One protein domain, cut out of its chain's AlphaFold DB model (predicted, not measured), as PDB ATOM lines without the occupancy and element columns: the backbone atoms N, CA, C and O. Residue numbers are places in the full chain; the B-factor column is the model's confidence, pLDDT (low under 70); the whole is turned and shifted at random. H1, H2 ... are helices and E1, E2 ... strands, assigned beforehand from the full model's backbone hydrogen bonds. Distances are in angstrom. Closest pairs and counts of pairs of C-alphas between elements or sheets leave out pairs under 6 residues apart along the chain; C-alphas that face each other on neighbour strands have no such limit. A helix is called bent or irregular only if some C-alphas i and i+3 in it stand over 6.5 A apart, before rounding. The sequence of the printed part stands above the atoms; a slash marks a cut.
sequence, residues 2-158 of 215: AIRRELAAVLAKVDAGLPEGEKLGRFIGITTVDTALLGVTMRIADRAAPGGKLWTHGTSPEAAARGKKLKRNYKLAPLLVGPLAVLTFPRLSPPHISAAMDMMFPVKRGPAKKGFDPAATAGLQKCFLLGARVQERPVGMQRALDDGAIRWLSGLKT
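Overview. This is residues 2 to 158 of the 215 residues of an uncharacterized protein of Terfezia boudieri ATCC MYA-4762 (UniProt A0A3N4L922). Two separate ladders of two strands each, E1 with E2 and E3 with E4, make the middle, with helices at both ends. At one end H1, H4 and H6 form a row with H4 in the middle, and H5 packs on the first residues of H1; at the other end H2 and H3 cross, and the loops of residues 46 to 60 and 105 to 117 lie at the far ends of the longest axis. The 157 printed residues hold six named helices and four named strands in the order H1 E1 H2 H3 E2 H4 H5 E3 E4 H6; both sheets are antiparallel and the class is mixed, helices and strands. The whole is compact, with a radius of gyration of the C-alphas of 17.5 A and spans of 53 by 36 by 25 A.

Along the chain. Find C-alpha 2 at (106.639, 114.191, 63.617); from there H1 runs 19.9 A to residue 15. E1, residues 29 to 33, is 12.2 A long, and H2, residues 35 to 45, 14.8 A. H3, residues 61 to 72, is 19.1 A long and irregular: C-alphas 69 and 72 are 7.2 A apart. Go on to E2, residues 84 to 88, 12.7 A, beginning at C-alpha 84 (101.668, 129.037, 71.781). H4 is residues 94 to 104, 15.1 A, and H5 residues 118 to 124. E3, residues 132 to 135, and E4, residues 142 to 145, form a hairpin; H6, residues 147 to 154, ends at C-alpha 154 (123.138, 128.847, 72.193).

Arrangement. Start at H1, which touches H4 at a shallow tilt of 30 degrees, opposite ways; their closest C-alphas, Leu 11 and His 96, are 6.6 A apart. With residues 2 to 6 alone H1 touches H5, about perpendicular at 82 degrees, closest at C-alphas Ile 3 and Ala 120, 4.9 A. In E1 and E2 look for N 86 and O 31, 2.8 A apart. H2 touches H3, only just about perpendicular at 71 degrees, closest at C-alphas Arg 43 and Gly 67, 5.4 A. In E3 and E4, N 145 and O 132 are 2.8 A apart. H6 touches H4 at a steep tilt of 47 degrees, opposite ways, closest at C-alphas Ser 98 and Ser 154, 4.6 A. E2 and E3 are apart. Every O i to N i+4 pair is within hydrogen-bond range in H1, H2, H4, H5 and H6; in H3, 5 of 8 are.

Size, cuts and confidence. Look for the two C-alphas farthest apart at Lys 53 and Pro 111, 54.4 A. The printed part has no cut. The links H1 to E1, H2 to H3, H3 to E2 and H4 to H5 are long. The mean pLDDT of the printed part is 78.7, and you will find it under 70 at residues 47 to 56, 71 to 73, 107 to 115 and 136 to 143.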
ATOM      1  N   ALA A   2     105.382 114.214  64.378       85.00
ATOM      2  CA  ALA A   2     106.639 114.191  63.617       85.00
ATOM      3  C   ALA A   2     107.746 115.105  64.195       85.00
ATOM      4  O   ALA A   2     108.825 114.618  64.502       85.00
ATOM      5  N   ILE A   3     107.453 116.381  64.492       86.00
ATOM      6  CA  ILE A   3     108.442 117.320  65.073       86.00
ATOM      7  C   ILE A   3     109.037 116.805  66.395       86.00
ATOM      8  O   ILE A   3     110.235 116.923  66.619       86.00
ATOM      9  N   ARG A   4     108.218 116.210  67.275       88.44
ATOM     10  CA  ARG A   4     108.696 115.694  68.570       88.44
ATOM     11  C   ARG A   4     109.621 114.491  68.395       88.44
ATOM     12  O   ARG A   4     110.582 114.366  69.142       88.44
ATOM     13  N   ARG A   5     109.345 113.633  67.407       87.75
ATOM     14  CA  ARG A   5     110.194 112.485  67.067       87.75
ATOM     15  C   ARG A   5     111.552 112.945  66.543       87.75
ATOM     16  O   ARG A   5     112.571 112.462  67.020       87.75
ATOM     17  N   GLU A   6     111.557 113.904  65.621       87.31
ATOM     18  CA  GLU A   6     112.804 114.457  65.083       87.31
ATOM     19  C   GLU A   6     113.619 115.172  66.171       87.31
ATOM     20  O   GLU A   6     114.832 114.997  66.246       87.31
ATOM     21  N   LEU A   7     112.955 115.899  67.077       87.62
ATOM     22  CA  LEU A   7     113.624 116.552  68.202       87.62
ATOM     23  C   LEU A   7     114.272 115.523  69.130       87.62
ATOM     24  O   LEU A   7     115.441 115.665  69.472       87.62
ATOM     25  N   ALA A   8     113.551 114.457  69.485       88.06
ATOM     26  CA  ALA A   8     114.105 113.377  70.296       88.06
ATOM     27  C   ALA A   8     115.306 112.700  69.610       88.06
ATOM     28  O   ALA A   8     116.300 112.415  70.268       88.06
ATOM     29  N   ALA A   9     115.252 112.497  68.289       87.81
ATOM     30  CA  ALA A   9     116.355 111.912  67.528       87.81
ATOM     31  C   ALA A   9     117.591 112.827  67.470       87.81
ATOM     32  O   ALA A   9     118.719 112.346  67.558       87.81
ATOM     33  N   VAL A  10     117.398 114.142  67.333       86.88
ATOM     34  CA  VAL A  10     118.496 115.122  67.359       86.88
ATOM     35  C   VAL A  10     119.115 115.204  68.751       86.88
ATOM     36  O   VAL A  10     120.336 115.166  68.873       86.88
ATOM     37  N   LEU A  11     118.294 115.258  69.799       87.25
ATOM     38  CA  LEU A  11     118.781 115.335  71.174       87.25
ATOM     39  C   LEU A  11     119.476 114.041  71.611       87.25
ATOM     40  O   LEU A  11     120.499 114.117  72.277       87.25
ATOM     41  N   ALA A  12     119.017 112.873  71.152       87.56
ATOM     42  CA  ALA A  12     119.699 111.603  71.405       87.56
ATOM     43  C   ALA A  12     121.118 111.558  70.809       87.56
ATOM     44  O   ALA A  12     122.011 110.943  71.387       87.56
ATOM     45  N   LYS A  13     121.352 112.230  69.671       87.38
ATOM     46  CA  LYS A  13     122.701 112.357  69.088       87.38
ATOM     47  C   LYS A  13     123.614 113.233  69.942       87.38
ATOM     48  O   LYS A  13     124.804 112.958  70.010       87.38
ATOM     49  N   VAL A  14     123.062 114.266  70.577       84.75
ATOM     50  CA  VAL A  14     123.807 115.125  71.508       84.75
ATOM     51  C   VAL A  14     124.100 114.359  72.799       84.75
ATOM     52  O   VAL A  14     125.253 114.294  73.210       84.75
ATOM     53  N   ASP A  15     123.099 113.682  73.366       85.50
ATOM     54  CA  ASP A  15     123.229 112.863  74.580       85.50
ATOM     55  C   ASP A  15     124.274 111.739  74.436       85.50
ATOM     56  O   ASP A  15     124.879 111.331  75.426       85.50
ATOM     57  N   ALA A  16     124.508 111.231  73.220       82.69
ATOM     58  CA  ALA A  16     125.514 110.199  72.960       82.69
ATOM     59  C   ALA A  16     126.957 110.673  73.223       82.69
ATOM     60  O   ALA A  16     127.824 109.846  73.493       82.69
ATOM     61  N   GLY A  17     127.212 111.983  73.145       77.50
ATOM     62  CA  GLY A  17     128.522 112.579  73.412       77.50
ATOM     63  C   GLY A  17     128.722 113.046  74.856       77.50
ATOM     64  O   GLY A  17     129.814 113.504  75.180       77.50
ATOM     65  N   LEU A  18     127.692 112.970  75.708       79.81
ATOM     66  CA  LEU A  18     127.711 113.519  77.066       79.81
ATOM     67  C   LEU A  18     127.689 112.418  78.148       79.81
ATOM     68  O   LEU A  18     127.127 111.335  77.942       79.81
ATOM     69  N   PRO A  19     128.278 112.681  79.332       78.56
ATOM     70  CA  PRO A  19     128.229 111.761  80.468       78.56
ATOM     71  C   PRO A  19     126.790 111.547  80.968       78.56
ATOM     72  O   PRO A  19     125.917 112.396  80.805       78.56
ATOM     73  N   GLU A  20     126.525 110.411  81.627       71.38
ATOM     74  CA  GLU A  20     125.158 109.990  81.993       71.38
ATOM     75  C   GLU A  20     124.376 110.998  82.849       71.38
ATOM     76  O   GLU A  20     123.159 111.100  82.713       71.38
ATOM     77  N   GLY A  21     125.062 111.781  83.689       70.56
ATOM     78  CA  GLY A  21     124.448 112.815  84.531       70.56
ATOM     79  C   GLY A  21     123.980 114.070  83.779       70.56
ATOM     80  O   GLY A  21     123.255 114.888  84.353       70.56
ATOM     81  N   GLU A  22     124.372 114.219  82.512       73.00
ATOM     82  CA  GLU A  22     124.070 115.377  81.662       73.00
ATOM     83  C   GLU A  22     123.172 115.037  80.469       73.00
ATOM     84  O   GLU A  22     122.835 115.924  79.683       73.00
ATOM     85  N   LYS A  23     122.726 113.778  80.365       82.00
ATOM     86  CA  LYS A  23     121.756 113.342  79.358       82.00
ATOM     87  C   LYS A  23     120.389 113.950  79.670       82.00
ATOM     88  O   LYS A  23     119.696 113.521  80.600       82.00
ATOM     89  N   LEU A  24     119.992 114.972  78.916       82.50
ATOM     90  CA  LEU A  24     118.756 115.729  79.156       82.50
ATOM     91  C   LEU A  24     117.719 115.534  78.050       82.50
ATOM     92  O   LEU A  24     116.569 115.946  78.238       82.50
ATOM     93  N   GLY A  25     118.069 114.881  76.939       80.81
ATOM     94  CA  GLY A  25     117.205 114.767  75.764       80.81
ATOM     95  C   GLY A  25     115.817 114.195  76.053       80.81
ATOM     96  O   GLY A  25     114.834 114.669  75.489       80.81
ATOM     97  N   ARG A  26     115.695 113.255  77.000       84.06
ATOM     98  CA  ARG A  26     114.399 112.662  77.388       84.06
ATOM     99  C   ARG A  26     113.445 113.648  78.076       84.06
ATOM    100  O   ARG A  26     112.231 113.474  77.994       84.06
ATOM    101  N   PHE A  27     113.973 114.646  78.777       86.62
ATOM    102  CA  PHE A  27     113.178 115.618  79.538       86.62
ATOM    103  C   PHE A  27     112.863 116.884  78.739       86.62
ATOM    104  O   PHE A  27     112.044 117.697  79.171       86.62
ATOM    105  N   ILE A  28     113.507 117.059  77.585       89.94
ATOM    106  CA  ILE A  28     113.274 118.190  76.699       89.94
ATOM    107  C   ILE A  28     112.092 117.860  75.793       89.94
ATOM    108  O   ILE A  28     112.055 116.838  75.110       89.94
ATOM    109  N   GLY A  29     111.103 118.749  75.775       89.38
ATOM    110  CA  GLY A  29     109.888 118.534  75.006       89.38
ATOM    111  C   GLY A  29     109.197 119.830  74.623       89.38
ATOM    112  O   GLY A  29     109.318 120.853  75.297       89.38
ATOM    113  N   ILE A  30     108.449 119.754  73.523       90.75
ATOM    114  CA  ILE A  30     107.561 120.819  73.059       90.75
ATOM    115  C   ILE A  30     106.162 120.509  73.569       90.75
ATOM    116  O   ILE A  30     105.638 119.433  73.278       90.75
ATOM    117  N   THR A  31     105.533 121.436  74.279       91.19
ATOM    118  CA  THR A  31     104.150 121.310  74.752       91.19
ATOM    119  C   THR A  31     103.319 122.480  74.247       91.19
ATOM    120  O   THR A  31     103.758 123.622  74.250       91.19
ATOM    121  N   THR A  32     102.112 122.201  73.763       91.12
ATOM    122  CA  THR A  32     101.120 123.242  73.473       91.12
ATOM    123  C   THR A  32     100.449 123.613  74.783       91.12
ATOM    124  O   THR A  32     100.019 122.717  75.512       91.12
ATOM    125  N   VAL A  33     100.383 124.902  75.096       90.50
ATOM    126  CA  VAL A  33      99.877 125.377  76.388       90.50
ATOM    127  C   VAL A  33      98.783 126.406  76.148       90.50
ATOM    128  O   VAL A  33      98.877 127.211  75.224       90.50
ATOM    129  N   ASP A  34      97.758 126.393  76.997       91.38
ATOM    130  CA  ASP A  34      96.805 127.496  77.064       91.38
ATOM    131  C   ASP A  34      97.522 128.748  77.586       91.38
ATOM    132  O   ASP A  34      98.082 128.769  78.687       91.38
ATOM    133  N   THR A  35      97.521 129.801  76.777       89.88
ATOM    134  CA  THR A  35      98.235 131.043  77.060       89.88
ATOM    135  C   THR A  35      97.658 131.805  78.237       89.88
ATOM    136  O   THR A  35      98.417 132.433  78.985       89.88
ATOM    137  N   ALA A  36      96.350 131.690  78.482       87.50
ATOM    138  CA  ALA A  36      95.721 132.284  79.653       87.50
ATOM    139  C   ALA A  36      96.246 131.625  80.936       87.50
ATOM    140  O   ALA A  36      96.648 132.317  81.880       87.50
ATOM    141  N   LEU A  37      96.313 130.291  80.945       88.19
ATOM    142  CA  LEU A  37      96.826 129.523  82.076       88.19
ATOM    143  C   LEU A  37      98.334 129.734  82.262       88.19
ATOM    144  O   LEU A  37      98.789 129.968  83.385       88.19
ATOM    145  N   LEU A  38      99.108 129.724  81.173       88.00
ATOM    146  CA  LEU A  38     100.547 129.992  81.202       88.00
ATOM    147  C   LEU A  38     100.841 131.387  81.770       88.00
ATOM    148  O   LEU A  38     101.698 131.546  82.636       88.00
ATOM    149  N   GLY A  39     100.082 132.403  81.358       85.94
ATOM    150  CA  GLY A  39     100.267 133.758  81.866       85.94
ATOM    151  C   GLY A  39      99.958 133.907  83.352       85.94
ATOM    152  O   GLY A  39     100.644 134.660  84.043       85.94
ATOM    153  N   VAL A  40      98.956 133.201  83.876       84.75
ATOM    154  CA  VAL A  40      98.652 133.221  85.317       84.75
ATOM    155  C   VAL A  40      99.710 132.453  86.106       84.75
ATOM    156  O   VAL A  40     100.248 132.981  87.081       84.75
ATOM    157  N   THR A  41     100.048 131.241  85.667       85.19
ATOM    158  CA  THR A  41     101.041 130.386  86.336       85.19
ATOM    159  C   THR A  41     102.418 131.032  86.377       85.19
ATOM    160  O   THR A  41     103.046 131.039  87.434       85.19
ATOM    161  N   MET A  42     102.864 131.665  85.290       81.62
ATOM    162  CA  MET A  42     104.145 132.367  85.272       81.62
ATOM    163  C   MET A  42     104.184 133.555  86.241       81.62
ATOM    164  O   MET A  42     105.158 133.709  86.976       81.62
ATOM    165  N   ARG A  43     103.108 134.351  86.331       81.19
ATOM    166  CA  ARG A  43     103.025 135.465  87.298       81.19
ATOM    167  C   ARG A  43     103.125 134.990  88.745       81.19
ATOM    168  O   ARG A  43     103.689 135.693  89.580       81.19
ATOM    169  N   ILE A  44     102.543 133.829  89.040       81.00
ATOM    170  CA  ILE A  44     102.601 133.218  90.370       81.00
ATOM    171  C   ILE A  44     104.009 132.670  90.627       81.00
ATOM    172  O   ILE A  44     104.597 132.975  91.666       81.00
ATOM    173  N   ALA A  45     104.577 131.937  89.666       78.81
ATOM    174  CA  ALA A  45     105.916 131.360  89.757       78.81
ATOM    175  C   ALA A  45     107.005 132.427  89.951       78.81
ATOM    176  O   ALA A  45     107.930 132.224  90.730       78.81
ATOM    177  N   ASP A  46     106.878 133.584  89.300       72.50
ATOM    178  CA  ASP A  46     107.870 134.659  89.389       72.50
ATOM    179  C   ASP A  46     107.928 135.349  90.760       72.50
ATOM    180  O   ASP A  46     108.916 136.016  91.061       72.50
ATOM    181  N   ARG A  47     106.899 135.198  91.603       69.06
ATOM    182  CA  ARG A  47     106.829 135.840  92.926       69.06
ATOM    183  C   ARG A  47     106.840 134.853  94.095       69.06
ATOM    184  O   ARG A  47     106.760 135.281  95.249       69.06
ATOM    185  N   ALA A  48     106.954 133.558  93.814       63.75
ATOM    186  CA  ALA A  48     107.260 132.558  94.824       63.75
ATOM    187  C   ALA A  48     108.710 132.778  95.296       63.75
ATOM    188  O   ALA A  48     109.661 132.342  94.655       63.75
ATOM    189  N   ALA A  49     108.885 133.534  96.381       53.62
ATOM    190  CA  ALA A  49     110.198 133.748  96.977       53.62
ATOM    191  C   ALA A  49     110.738 132.419  97.541       53.62
ATOM    192  O   ALA A  49     109.993 131.720  98.235       53.62
ATOM    193  N   PRO A  50     112.014 132.071  97.309       50.84
ATOM    194  CA  PRO A  50     112.627 130.916  97.948       50.84
ATOM    195  C   PRO A  50     112.788 131.210  99.447       50.84
ATOM    196  O   PRO A  50     113.531 132.108  99.830       50.84
ATOM    197  N   GLY A  51     112.066 130.482 100.301       53.09
ATOM    198  CA  GLY A  51     112.268 130.503 101.758       53.09
ATOM    199  C   GLY A  51     111.407 131.479 102.569       53.09
ATOM    200  O   GLY A  51     111.518 131.508 103.791       53.09
ATOM    201  N   GLY A  52     110.508 132.245 101.948       48.56
ATOM    202  CA  GLY A  52     109.454 132.925 102.707       48.56
ATOM    203  C   GLY A  52     108.354 131.932 103.095       48.56
ATOM    204  O   GLY A  52     108.088 131.004 102.335       48.56
ATOM    205  N   LYS A  53     107.678 132.121 104.238       55.59
ATOM    206  CA  LYS A  53     106.408 131.431 104.558       55.59
ATOM    207  C   LYS A  53     105.347 131.822 103.517       55.59
ATOM    208  O   LYS A  53     104.532 132.707 103.757       55.59
ATOM    209  N   LEU A  54     105.424 131.275 102.311       54.84
ATOM    210  CA  LEU A  54     104.665 131.722 101.152       54.84
ATOM    211  C   LEU A  54     104.086 130.495 100.450       54.84
ATOM    212  O   LEU A  54     104.790 129.820  99.714       54.84
ATOM    213  N   TRP A  55     102.786 130.289 100.674       60.16
ATOM    214  CA  TRP A  55     101.863 129.441  99.907       60.16
ATOM    215  C   TRP A  55     102.258 127.964  99.799       60.16
ATOM    216  O   TRP A  55     103.168 127.588  99.071       60.16
ATOM    217  N   THR A  56     101.484 127.088 100.441       63.78
ATOM    218  CA  THR A  56     101.662 125.630 100.322       63.78
ATOM    219  C   THR A  56     101.400 125.107  98.903       63.78
ATOM    220  O   THR A  56     101.828 124.006  98.576       63.78
ATOM    221  N   HIS A  57     100.713 125.879  98.048       73.38
ATOM    222  CA  HIS A  57     100.389 125.503  96.670       73.38
ATOM    223  C   HIS A  57     100.069 126.716  95.772       73.38
ATOM    224  O   HIS A  57      99.619 127.774  96.226       73.38
ATOM    225  N   GLY A  58     100.272 126.539  94.460       71.75
ATOM    226  CA  GLY A  58     100.098 127.582  93.439       71.75
ATOM    227  C   GLY A  58      98.649 128.003  93.159       71.75
ATOM    228  O   GLY A  58      98.439 129.054  92.563       71.75
ATOM    229  N   THR A  59      97.654 127.231  93.604       80.62
ATOM    230  CA  THR A  59      96.217 127.532  93.433       80.62
ATOM    231  C   THR A  59      95.596 128.295  94.608       80.62
ATOM    232  O   THR A  59      94.389 128.520  94.623       80.62
ATOM    233  N   SER A  60      96.399 128.721  95.587       83.94
ATOM    234  CA  SER A  60      95.886 129.435  96.759       83.94
ATOM    235  C   SER A  60      95.243 130.785  96.380       83.94
ATOM    236  O   SER A  60      95.710 131.474  95.462       83.94
ATOM    237  N   PRO A  61      94.184 131.213  97.094       81.25
ATOM    238  CA  PRO A  61      93.465 132.458  96.789       81.25
ATOM    239  C   PRO A  61      94.368 133.693  96.883       81.25
ATOM    240  O   PRO A  61      94.230 134.659  96.130       81.25
ATOM    241  N   GLU A  62      95.355 133.648  97.767       77.81
ATOM    242  CA  GLU A  62      96.306 134.729  97.962       77.81
ATOM    243  C   GLU A  62      97.396 134.769  96.871       77.81
ATOM    244  O   GLU A  62      97.797 135.860  96.440       77.81
ATOM    245  N   ALA A  63      97.810 133.612  96.328       75.75
ATOM    246  CA  ALA A  63      98.633 133.554  95.117       75.75
ATOM    247  C   ALA A  63      97.886 134.162  93.920       75.75
ATOM    248  O   ALA A  63      98.455 134.973  93.180       75.75
ATOM    249  N   ALA A  64      96.589 133.871  93.780       79.06
ATOM    250  CA  ALA A  64      95.745 134.468  92.745       79.06
ATOM    251  C   ALA A  64      95.600 135.994  92.914       79.06
ATOM    252  O   ALA A  64      95.747 136.747  91.944       79.06
ATOM    253  N   ALA A  65      95.373 136.479  94.139       79.81
ATOM    254  CA  ALA A  65      95.278 137.910  94.434       79.81
ATOM    255  C   ALA A  65      96.582 138.660  94.103       79.81
ATOM    256  O   ALA A  65      96.550 139.757  93.535       79.81
ATOM    257  N   ARG A  66      97.742 138.060  94.393       73.06
ATOM    258  CA  ARG A  66      99.051 138.627  94.028       73.06
ATOM    259  C   ARG A  66      99.325 138.557  92.524       73.06
ATOM    260  O   ARG A  66      99.819 139.538  91.966       73.06
ATOM    261  N   GLY A  67      98.951 137.466  91.857       75.69
ATOM    262  CA  GLY A  67      99.067 137.323  90.403       75.69
ATOM    263  C   GLY A  67      98.256 138.372  89.632       75.69
ATOM    264  O   GLY A  67      98.724 138.890  88.613       75.69
ATOM    265  N   LYS A  68      97.080 138.767  90.146       77.75
ATOM    266  CA  LYS A  68      96.264 139.856  89.574       77.75
ATOM    267  C   LYS A  68      96.985 141.207  89.601       77.75
ATOM    268  O   LYS A  68      96.966 141.915  88.597       77.75
ATOM    269  N   LYS A  69      97.676 141.536  90.699       75.00
ATOM    270  CA  LYS A  69      98.432 142.799  90.833       75.00
ATOM    271  C   LYS A  69      99.571 142.918  89.812       75.00
ATOM    272  O   LYS A  69      99.906 144.022  89.398       75.00
ATOM    273  N   LEU A  70     100.135 141.791  89.365       71.06
ATOM    274  CA  LEU A  70     101.274 141.761  88.440       71.06
ATOM    275  C   LEU A  70     100.878 141.857  86.956       71.06
ATOM    276  O   LEU A  70     101.747 142.049  86.108       71.06
ATOM    277  N   LYS A  71      99.581 141.771  86.621       69.56
ATOM    278  CA  LYS A  71      99.098 141.776  85.227       69.56
ATOM    279  C   LYS A  71      99.613 142.975  84.413       69.56
ATOM    280  O   LYS A  71      99.842 142.825  83.221       69.56
ATOM    281  N   ARG A  72      99.812 144.136  85.051       63.03
ATOM    282  CA  ARG A  72     100.168 145.401  84.386       63.03
ATOM    283  C   ARG A  72     101.656 145.539  84.026       63.03
ATOM    284  O   ARG A  72     101.962 146.228  83.066       63.03
ATOM    285  N   ASN A  73     102.559 144.863  84.743       66.56
ATOM    286  CA  ASN A  73     104.014 145.069  84.620       66.56
ATOM    287  C   ASN A  73     104.762 143.825  84.108       66.56
ATOM    288  O   ASN A  73     105.976 143.702  84.278       66.56
ATOM    289  N   TYR A  74     104.046 142.860  83.532       74.19
ATOM    290  CA  TYR A  74     104.645 141.590  83.146       74.19
ATOM    291  C   TYR A  74     105.323 141.679  81.773       74.19
ATOM    292  O   TYR A  74     104.642 141.747  80.753       74.19
ATOM    293  N   LYS A  75     106.664 141.646  81.737       74.88
ATOM    294  CA  LYS A  75     107.468 141.826  80.507       74.88
ATOM    295  C   LYS A  75     107.169 140.802  79.402       74.88
ATOM    296  O   LYS A  75     107.284 141.135  78.233       74.88
ATOM    297  N   LEU A  76     106.761 139.583  79.761       77.38
ATOM    298  CA  LEU A  76     106.412 138.521  78.805       77.38
ATOM    299  C   LEU A  76     104.929 138.547  78.388       77.38
ATOM    300  O   LEU A  76     104.523 137.736  77.566       77.38
ATOM    301  N   ALA A  77     104.104 139.458  78.926       79.69
ATOM    302  CA  ALA A  77     102.681 139.528  78.580       79.69
ATOM    303  C   ALA A  77     102.398 139.696  77.073       79.69
ATOM    304  O   ALA A  77     101.465 139.042  76.609       79.69
ATOM    305  N   PRO A  78     103.173 140.483  76.297       82.88
ATOM    306  CA  PRO A  78     102.958 140.604  74.854       82.88
ATOM    307  C   PRO A  78     103.186 139.293  74.095       82.88
ATOM    308  O   PRO A  78     102.543 139.057  73.079       82.88
ATOM    309  N   LEU A  79     104.067 138.424  74.601       82.00
ATOM    310  CA  LEU A  79     104.377 137.140  73.970       82.00
ATOM    311  C   LEU A  79     103.320 136.073  74.261       82.00
ATOM    312  O   LEU A  79     103.322 135.040  73.610       82.00
ATOM    313  N   LEU A  80     102.435 136.304  75.238       83.19
ATOM    314  CA  LEU A  80     101.437 135.346  75.724       83.19
ATOM    315  C   LEU A  80     100.066 135.514  75.047       83.19
ATOM    316  O   LEU A  80      99.032 135.261  75.665       83.19
ATOM    317  N   VAL A  81     100.044 135.963  73.793       85.12
ATOM    318  CA  VAL A  81      98.817 136.193  73.018       85.12
ATOM    319  C   VAL A  81      98.778 135.233  71.829       85.12
ATOM    320  O   VAL A  81      99.726 135.164  71.057       85.12
ATOM    321  N   GLY A  82      97.668 134.505  71.668       86.75
ATOM    322  CA  GLY A  82      97.465 133.556  70.566       86.75
ATOM    323  C   GLY A  82      97.823 132.102  70.911       86.75
ATOM    324  O   GLY A  82      97.963 131.772  72.087       86.75
ATOM    325  N   PRO A  83      97.908 131.203  69.915       88.31
ATOM    326  CA  PRO A  83      98.287 129.807  70.125       88.31
ATOM    327  C   PRO A  83      99.804 129.678  70.302       88.31
ATOM    328  O   PRO A  83     100.568 130.002  69.394       88.31
ATOM    329  N   LEU A  84     100.246 129.173  71.458       89.44
ATOM    330  CA  LEU A  84     101.668 129.037  71.781       89.44
ATOM    331  C   LEU A  84     102.062 127.599  72.094       89.44
ATOM    332  O   LEU A  84     101.323 126.825  72.711       89.44
ATOM    333  N   ALA A  85     103.290 127.275  71.705       90.31
ATOM    334  CA  ALA A  85     103.987 126.082  72.137       90.31
ATOM    335  C   ALA A  85     105.240 126.488  72.915       90.31
ATOM    336  O   ALA A  85     105.950 127.414  72.528       90.31
ATOM    337  N   VAL A  86     105.508 125.788  74.014       90.50
ATOM    338  CA  VAL A  86     106.662 126.022  74.878       90.50
ATOM    339  C   VAL A  86     107.634 124.864  74.718       90.50
ATOM    340  O   VAL A  86     107.266 123.699  74.873       90.50
ATOM    341  N   LEU A  87     108.888 125.193  74.430       90.88
ATOM    342  CA  LEU A  87     110.007 124.264  74.504       90.88
ATOM    343  C   LEU A  87     110.633 124.381  75.892       90.88
ATOM    344  O   LEU A  87     111.126 125.445  76.263       90.88
ATOM    345  N   THR A  88     110.582 123.302  76.668       90.19
ATOM    346  CA  THR A  88     111.066 123.313  78.054       90.19
ATOM    347  C   THR A  88     112.390 122.576  78.168       90.19
ATOM    348  O   THR A  88     112.516 121.448  77.695       90.19
ATOM    349  N   PHE A  89     113.346 123.204  78.851       89.62
ATOM    350  CA  PHE A  89     114.615 122.601  79.238       89.62
ATOM    351  C   PHE A  89     114.677 122.513  80.769       89.62
ATOM    352  O   PHE A  89     114.464 123.529  81.435       89.62
ATOM    353  N   PRO A  90     114.970 121.338  81.354       87.31
ATOM    354  CA  PRO A  90     115.056 121.183  82.812       87.31
ATOM    355  C   PRO A  90     116.295 121.864  83.413       87.31
ATOM    356  O   PRO A  90     116.291 122.263  84.576       87.31
ATOM    357  N   ARG A  91     117.370 121.984  82.630       83.50
ATOM    358  CA  ARG A  91     118.613 122.670  82.989       83.50
ATOM    359  C   ARG A  91     119.110 123.462  81.790       83.50
ATOM    360  O   ARG A  91     118.853 123.092  80.646       83.50
ATOM    361  N   LEU A  92     119.836 124.538  82.070       84.06
ATOM    362  CA  LEU A  92     120.490 125.334  81.043       84.06
ATOM    363  C   LEU A  92     121.735 124.584  80.550       84.06
ATOM    364  O   LEU A  92     122.767 124.603  81.210       84.06
ATOM    365  N   SER A  93     121.610 123.899  79.414       84.81
ATOM    366  CA  SER A  93     122.717 123.227  78.733       84.81
ATOM    367  C   SER A  93     122.843 123.802  77.316       84.81
ATOM    368  O   SER A  93     121.987 123.509  76.472       84.81
ATOM    369  N   PRO A  94     123.869 124.632  77.043       86.88
ATOM    370  CA  PRO A  94     124.103 125.214  75.721       86.88
ATOM    371  C   PRO A  94     124.098 124.218  74.545       86.88
ATOM    372  O   PRO A  94     123.434 124.529  73.554       86.88
ATOM    373  N   PRO A  95     124.702 123.007  74.618       86.69
ATOM    374  CA  PRO A  95     124.708 122.085  73.475       86.69
ATOM    375  C   PRO A  95     123.303 121.610  73.086       86.69
ATOM    376  O   PRO A  95     122.977 121.520  71.902       86.69
ATOM    377  N   HIS A  96     122.430 121.379  74.068       88.25
ATOM    378  CA  HIS A  96     121.040 120.995  73.818       88.25
ATOM    379  C   HIS A  96     120.225 122.140  73.206       88.25
ATOM    380  O   HIS A  96     119.388 121.910  72.331       88.25
ATOM    381  N   ILE A  97     120.469 123.376  73.653       88.25
ATOM    382  CA  ILE A  97     119.789 124.570  73.135       88.25
ATOM    383  C   ILE A  97     120.238 124.847  71.701       88.25
ATOM    384  O   ILE A  97     119.392 125.090  70.846       88.25
ATOM    385  N   SER A  98     121.540 124.753  71.428       87.19
ATOM    386  CA  SER A  98     122.113 124.918  70.091       87.19
ATOM    387  C   SER A  98     121.548 123.898  69.105       87.19
ATOM    388  O   SER A  98     120.978 124.276  68.084       87.19
ATOM    389  N   ALA A  99     121.553 122.610  69.457       87.12
ATOM    390  CA  ALA A  99     121.002 121.567  68.595       87.12
ATOM    391  C   ALA A  99     119.492 121.731  68.336       87.12
ATOM    392  O   ALA A  99     119.021 121.506  67.216       87.12
ATOM    393  N   ALA A 100     118.730 122.143  69.355       88.00
ATOM    394  CA  ALA A 100     117.306 122.434  69.210       88.00
ATOM    395  C   ALA A 100     117.065 123.668  68.321       88.00
ATOM    396  O   ALA A 100     116.189 123.637  67.454       88.00
ATOM    397  N   MET A 101     117.858 124.728  68.492       86.12
ATOM    398  CA  MET A 101     117.783 125.953  67.694       86.12
ATOM    399  C   MET A 101     118.155 125.688  66.232       86.12
ATOM    400  O   MET A 101     117.417 126.082  65.335       86.12
ATOM    401  N   ASP A 102     119.216 124.927  65.979       85.94
ATOM    402  CA  ASP A 102     119.647 124.540  64.633       85.94
ATOM    403  C   ASP A 102     118.636 123.649  63.906       85.94
ATOM    404  O   ASP A 102     118.569 123.645  62.674       85.94
ATOM    405  N   MET A 103     117.881 122.839  64.648       85.12
ATOM    406  CA  MET A 103     116.808 122.029  64.081       85.12
ATOM    407  C   MET A 103     115.571 122.876  63.770       85.12
ATOM    408  O   MET A 103     114.986 122.716  62.699       85.12
ATOM    409  N   MET A 104     115.140 123.719  64.712       81.81
ATOM    410  CA  MET A 104     113.857 124.420  64.616       81.81
ATOM    411  C   MET A 104     113.932 125.736  63.849       81.81
ATOM    412  O   MET A 104     113.017 126.053  63.090       81.81
ATOM    413  N   PHE A 105     115.017 126.483  64.025       82.88
ATOM    414  CA  PHE A 105     115.181 127.849  63.537       82.88
ATOM    415  C   PHE A 105     116.586 128.062  62.944       82.88
ATOM    416  O   PHE A 105     117.374 128.856  63.464       82.88
ATOM    417  N   PRO A 106     116.929 127.371  61.841       76.88
ATOM    418  CA  PRO A 106     118.242 127.512  61.227       76.88
ATOM    419  C   PRO A 106     118.447 128.933  60.671       76.88
ATOM    420  O   PRO A 106     117.642 129.432  59.884       76.88
ATOM    421  N   VAL A 107     119.559 129.575  61.052       66.75
ATOM    422  CA  VAL A 107     119.911 130.957  60.650       66.75
ATOM    423  C   VAL A 107     120.177 131.067  59.147       66.75
ATOM    424  O   VAL A 107     119.812 132.046  58.503       66.75
ATOM    425  N   LYS A 108     120.789 130.032  58.568       62.34
ATOM    426  CA  LYS A 108     120.861 129.852  57.121       62.34
ATOM    427  C   LYS A 108     119.778 128.847  56.761       62.34
ATOM    428  O   LYS A 108     119.859 127.702  57.204       62.34
ATOM    429  N   ARG A 109     118.795 129.243  55.941       55.00
ATOM    430  CA  ARG A 109     117.885 128.307  55.253       55.00
ATOM    431  C   ARG A 109     118.697 127.482  54.246       55.00
ATOM    432  O   ARG A 109     118.612 127.683  53.042       55.00
ATOM    433  N   GLY A 110     119.561 126.610  54.752       51.09
ATOM    434  CA  GLY A 110     120.184 125.563  53.965       51.09
ATOM    435  C   GLY A 110     119.135 124.522  53.576       51.09
ATOM    436  O   GLY A 110     118.058 124.482  54.183       51.09
ATOM    437  N   PRO A 111     119.427 123.675  52.574       48.72
ATOM    438  CA  PRO A 111     118.548 122.565  52.234       48.72
ATOM    439  C   PRO A 111     118.271 121.767  53.508       48.72
ATOM    440  O   PRO A 111     119.201 121.476  54.266       48.72
ATOM    441  N   ALA A 112     116.989 121.483  53.764       55.59
ATOM    442  CA  ALA A 112     116.548 120.698  54.910       55.59
ATOM    443  C   ALA A 112     117.502 119.514  55.089       55.59
ATOM    444  O   ALA A 112     117.778 118.802  54.118       55.59
ATOM    445  N   LYS A 113     118.070 119.364  56.296       60.22
ATOM    446  CA  LYS A 113     119.030 118.296  56.607       60.22
ATOM    447  C   LYS A 113     118.476 116.993  56.010       60.22
ATOM    448  O   LYS A 113     117.319 116.648  56.247       60.22
ATOM    449  N   LYS A 114     119.251 116.328  55.145       58.25
ATOM    450  CA  LYS A 114     118.792 115.126  54.429       58.25
ATOM    451  C   LYS A 114     118.252 114.115  55.452       58.25
ATOM    452  O   LYS A 114     118.952 113.802  56.411       58.25
ATOM    453  N   GLY A 115     117.019 113.643  55.260       67.69
ATOM    454  CA  GLY A 115     116.386 112.635  56.123       67.69
ATOM    455  C   GLY A 115     115.309 113.135  57.094       67.69
ATOM    456  O   GLY A 115     114.801 112.323  57.859       67.69
ATOM    457  N   PHE A 116     114.929 114.418  57.071       74.25
ATOM    458  CA  PHE A 116     113.757 114.884  57.824       74.25
ATOM    459  C   PHE A 116     112.444 114.461  57.154       74.25
ATOM    460  O   PHE A 116     112.289 114.571  55.937       74.25
ATOM    461  N   ASP A 117     111.479 114.040  57.972       83.56
ATOM    462  CA  ASP A 117     110.115 113.737  57.536       83.56
ATOM    463  C   ASP A 117     109.463 114.978  56.879       83.56
ATOM    464  O   ASP A 117     109.446 116.051  57.500       83.56
ATOM    465  N   PRO A 118     108.890 114.867  55.663       82.44
ATOM    466  CA  PRO A 118     108.149 115.953  55.017       82.44
ATOM    467  C   PRO A 118     107.042 116.559  55.893       82.44
ATOM    468  O   PRO A 118     106.772 117.761  55.835       82.44
ATOM    469  N   ALA A 119     106.419 115.754  56.760       84.19
ATOM    470  CA  ALA A 119     105.419 116.253  57.702       84.19
ATOM    471  C   ALA A 119     106.042 117.119  58.813       84.19
ATOM    472  O   ALA A 119     105.410 118.058  59.306       84.19
ATOM    473  N   ALA A 120     107.282 116.826  59.220       82.75
ATOM    474  CA  ALA A 120     108.003 117.635  60.195       82.75
ATOM    475  C   ALA A 120     108.436 118.971  59.584       82.75
ATOM    476  O   ALA A 120     108.235 120.006  60.216       82.75
ATOM    477  N   THR A 121     108.965 118.971  58.357       83.12
ATOM    478  CA  THR A 121     109.435 120.194  57.681       83.12
ATOM    479  C   THR A 121     108.296 121.175  57.404       83.12
ATOM    480  O   THR A 121     108.440 122.366  57.680       83.12
ATOM    481  N   ALA A 122     107.131 120.686  56.970       85.12
ATOM    482  CA  ALA A 122     105.933 121.511  56.792       85.12
ATOM    483  C   ALA A 122     105.425 122.116  58.116       85.12
ATOM    484  O   ALA A 122     104.876 123.219  58.138       85.12
ATOM    485  N   GLY A 123     105.597 121.402  59.231       82.69
ATOM    486  CA  GLY A 123     105.265 121.908  60.562       82.69
ATOM    487  C   GLY A 123     106.274 122.940  61.073       82.69
ATOM    488  O   GLY A 123     105.870 123.978  61.590       82.69
ATOM    489  N   LEU A 124     107.570 122.695  60.864       84.00
ATOM    490  CA  LEU A 124     108.668 123.604  61.215       84.00
ATOM    491  C   LEU A 124     108.527 124.970  60.531       84.00
ATOM    492  O   LEU A 124     108.746 125.994  61.166       84.00
ATOM    493  N   GLN A 125     108.070 125.001  59.275       83.38
ATOM    494  CA  GLN A 125     107.809 126.249  58.543       83.38
ATOM    495  C   GLN A 125     106.724 127.138  59.176       83.38
ATOM    496  O   GLN A 125     106.684 128.333  58.893       83.38
ATOM    497  N   LYS A 126     105.843 126.572  60.009       86.88
ATOM    498  CA  LYS A 126     104.764 127.302  60.697       86.88
ATOM    499  C   LYS A 126     105.154 127.739  62.107       86.88
ATOM    500  O   LYS A 126     104.423 128.503  62.733       86.88
ATOM    501  N   CYS A 127     106.264 127.225  62.630       85.00
ATOM    502  CA  CYS A 127     106.763 127.590  63.942       85.00
ATOM    503  C   CYS A 127     107.618 128.853  63.827       85.00
ATOM    504  O   CYS A 127     108.548 128.911  63.028       85.00
ATOM    505  N   PHE A 128     107.331 129.842  64.671       86.44
ATOM    506  CA  PHE A 128     108.132 131.055  64.807       86.44
ATOM    507  C   PHE A 128     108.629 131.169  66.243       86.44
ATOM    508  O   PHE A 128     107.874 130.936  67.190       86.44
ATOM    509  N   LEU A 129     109.902 131.520  66.404       87.25
ATOM    510  CA  LEU A 129     110.462 131.819  67.711       87.25
ATOM    511  C   LEU A 129     110.045 133.234  68.108       87.25
ATOM    512  O   LEU A 129     110.421 134.199  67.453       87.25
ATOM    513  N   LEU A 130     109.254 133.346  69.173       86.25
ATOM    514  CA  LEU A 130     108.793 134.637  69.697       86.25
ATOM    515  C   LEU A 130     109.707 135.189  70.795       86.25
ATOM    516  O   LEU A 130     109.752 136.392  71.018       86.25
ATOM    517  N   GLY A 131     110.398 134.309  71.516       86.00
ATOM    518  CA  GLY A 131     111.262 134.671  72.630       86.00
ATOM    519  C   GLY A 131     111.464 133.505  73.587       86.00
ATOM    520  O   GLY A 131     110.897 132.422  73.414       86.00
ATOM    521  N   ALA A 132     112.273 133.731  74.616       85.19
ATOM    522  CA  ALA A 132     112.546 132.744  75.648       85.19
ATOM    523  C   ALA A 132     112.576 133.386  77.030       85.19
ATOM    524  O   ALA A 132     112.785 134.588  77.200       85.19
ATOM    525  N   ARG A 133     112.392 132.547  78.044       84.50
ATOM    526  CA  ARG A 133     112.563 132.916  79.445       84.50
ATOM    527  C   ARG A 133     113.688 132.075  80.014       84.50
ATOM    528  O   ARG A 133     113.575 130.851  80.041       84.50
ATOM    529  N   VAL A 134     114.724 132.737  80.515       83.00
ATOM    530  CA  VAL A 134     115.769 132.081  81.302       83.00
ATOM    531  C   VAL A 134     115.554 132.420  82.766       83.00
ATOM    532  O   VAL A 134     115.363 133.581  83.136       83.00
ATOM    533  N   GLN A 135     115.527 131.376  83.588       73.56
ATOM    534  CA  GLN A 135     115.448 131.507  85.031       73.56
ATOM    535  C   GLN A 135     116.864 131.450  85.600       73.56
ATOM    536  O   GLN A 135     117.504 130.400  85.566       73.56
ATOM    537  N   GLU A 136     117.340 132.569  86.135       62.72
ATOM    538  CA  GLU A 136     118.585 132.607  86.898       62.72
ATOM    539  C   GLU A 136     118.298 132.221  88.362       62.72
ATOM    540  O   GLU A 136     117.238 132.534  88.918       62.72
ATOM    541  N   ARG A 137     119.231 131.495  88.990       56.66
ATOM    542  CA  ARG A 137     119.304 131.378  90.455       56.66
ATOM    543  C   ARG A 137     120.348 132.393  90.935       56.66
ATOM    544  O   ARG A 137     121.442 132.366  90.377       56.66
ATOM    545  N   PRO A 138     120.077 133.230  91.954       50.81
ATOM    546  CA  PRO A 138     118.927 133.239  92.868       50.81
ATOM    547  C   PRO A 138     117.613 133.734  92.233       50.81
ATOM    548  O   PRO A 138     117.600 134.622  91.387       50.81
ATOM    549  N   VAL A 139     116.495 133.125  92.650       52.38
ATOM    550  CA  VAL A 139     115.139 133.397  92.137       52.38
ATOM    551  C   VAL A 139     114.789 134.872  92.357       52.38
ATOM    552  O   VAL A 139     114.564 135.295  93.489       52.38
ATOM    553  N   GLY A 140     114.748 135.651  91.276       44.56
ATOM    554  CA  GLY A 140     114.414 137.081  91.321       44.56
ATOM    555  C   GLY A 140     114.932 137.893  90.134       44.56
ATOM    556  O   GLY A 140     114.416 138.979  89.877       44.56
ATOM    557  N   MET A 141     115.906 137.365  89.387       51.28
ATOM    558  CA  MET A 141     116.388 137.969  88.146       51.28
ATOM    559  C   MET A 141     115.919 137.127  86.958       51.28
ATOM    560  O   MET A 141     116.480 136.087  86.626       51.28
ATOM    561  N   GLN A 142     114.806 137.539  86.354       64.56
ATOM    562  CA  GLN A 142     114.306 136.945  85.118       64.56
ATOM    563  C   GLN A 142     114.670 137.840  83.941       64.56
ATOM    564  O   GLN A 142     114.361 139.037  83.925       64.56
ATOM    565  N   ARG A 143     115.261 137.234  82.911       69.31
ATOM    566  CA  ARG A 143     115.463 137.883  81.618       69.31
ATOM    567  C   ARG A 143     114.536 137.243  80.591       69.31
ATOM    568  O   ARG A 143     114.625 136.052  80.300       69.31
ATOM    569  N   ALA A 144     113.614 138.057  80.080       76.00
ATOM    570  CA  ALA A 144     112.969 137.788  78.805       76.00
ATOM    571  C   ALA A 144     114.030 138.001  77.723       76.00
ATOM    572  O   ALA A 144     114.647 139.067  77.678       76.00
ATOM    573  N   LEU A 145     114.279 136.971  76.924       81.31
ATOM    574  CA  LEU A 145     115.271 136.990  75.863       81.31
ATOM    575  C   LEU A 145     114.567 137.088  74.516       81.31
ATOM    576  O   LEU A 145     113.610 136.358  74.251       81.31
ATOM    577  N   ASP A 146     115.084 137.985  73.691       84.38
ATOM    578  CA  ASP A 146     114.750 138.093  72.276       84.38
ATOM    579  C   ASP A 146     115.555 137.066  71.448       84.38
ATOM    580  O   ASP A 146     116.506 136.470  71.965       84.38
ATOM    581  N   ASP A 147     115.221 136.876  70.168       83.94
ATOM    582  CA  ASP A 147     115.890 135.931  69.251       83.94
ATOM    583  C   ASP A 147     117.418 136.108  69.261       83.94
ATOM    584  O   ASP A 147     118.164 135.140  69.412       83.94
ATOM    585  N   GLY A 148     117.905 137.353  69.215       82.75
ATOM    586  CA  GLY A 148     119.342 137.640  69.271       82.75
ATOM    587  C   GLY A 148     120.009 137.152  70.562       82.75
ATOM    588  O   GLY A 148     121.105 136.588  70.532       82.75
ATOM    589  N   ALA A 149     119.328 137.297  71.699       82.38
ATOM    590  CA  ALA A 149     119.857 136.870  72.988       82.38
ATOM    591  C   ALA A 149     119.767 135.346  73.183       82.38
ATOM    592  O   ALA A 149     120.631 134.757  73.832       82.38
ATOM    593  N   ILE A 150     118.771 134.690  72.582       85.38
ATOM    594  CA  ILE A 150     118.665 133.222  72.548       85.38
ATOM    595  C   ILE A 150     119.796 132.625  71.712       85.38
ATOM    596  O   ILE A 150     120.400 131.631  72.110       85.38
ATOM    597  N   ARG A 151     120.131 133.253  70.582       84.12
ATOM    598  CA  ARG A 151     121.260 132.823  69.750       84.12
ATOM    599  C   ARG A 151     122.591 132.990  70.465       84.12
ATOM    600  O   ARG A 151     123.410 132.074  70.442       84.12
ATOM    601  N   TRP A 152     122.782 134.109  71.158       84.12
ATOM    602  CA  TRP A 152     123.945 134.278  72.026       84.12
ATOM    603  C   TRP A 152     124.020 133.171  73.090       84.12
ATOM    604  O   TRP A 152     125.074 132.567  73.262       84.12
ATOM    605  N   LEU A 153     122.891 132.828  73.723       85.25
ATOM    606  CA  LEU A 153     122.812 131.751  74.713       85.25
ATOM    607  C   LEU A 153     123.175 130.376  74.126       85.25
ATOM    608  O   LEU A 153     123.850 129.592  74.788       85.25
ATOM    609  N   SER A 154     122.759 130.086  72.890       83.50
ATOM    610  CA  SER A 154     123.138 128.847  72.193       83.50
ATOM    611  C   SER A 154     124.615 128.785  71.803       83.50
ATOM    612  O   SER A 154     125.157 127.695  71.661       83.50
ATOM    613  N   GLY A 155     125.262 129.941  71.639       81.69
ATOM    614  CA  GLY A 155     126.691 130.044  71.351       81.69
ATOM    615  C   GLY A 155     127.571 130.023  72.599       81.69
ATOM    616  O   GLY A 155     128.789 130.152  72.474       81.69
ATOM    617  N   LEU A 156     126.985 129.902  73.796       83.75
ATOM    618  CA  LEU A 156     127.769 129.788  75.016       83.75
ATOM    619  C   LEU A 156     128.523 128.462  75.051       83.75
ATOM    620  O   LEU A 156     127.992 127.399  74.735       83.75
ATOM    621  N   LYS A 157     129.769 128.567  75.498       80.56
ATOM    622  CA  LYS A 157     130.662 127.446  75.750       80.56
ATOM    623  C   LYS A 157     130.241 126.679  77.003       80.56
ATOM    624  O   LYS A 157     129.569 127.221  77.888       80.56
ATOM    625  N   THR A 158     130.648 125.419  77.087       82.00
ATOM    626  CA  THR A 158     130.396 124.573  78.266       82.00
ATOM    627  C   THR A 158     131.261 125.035  79.446       82.00
ATOM    628  O   THR A 158     132.245 125.752  79.269       82.00
TER     629      THR A 158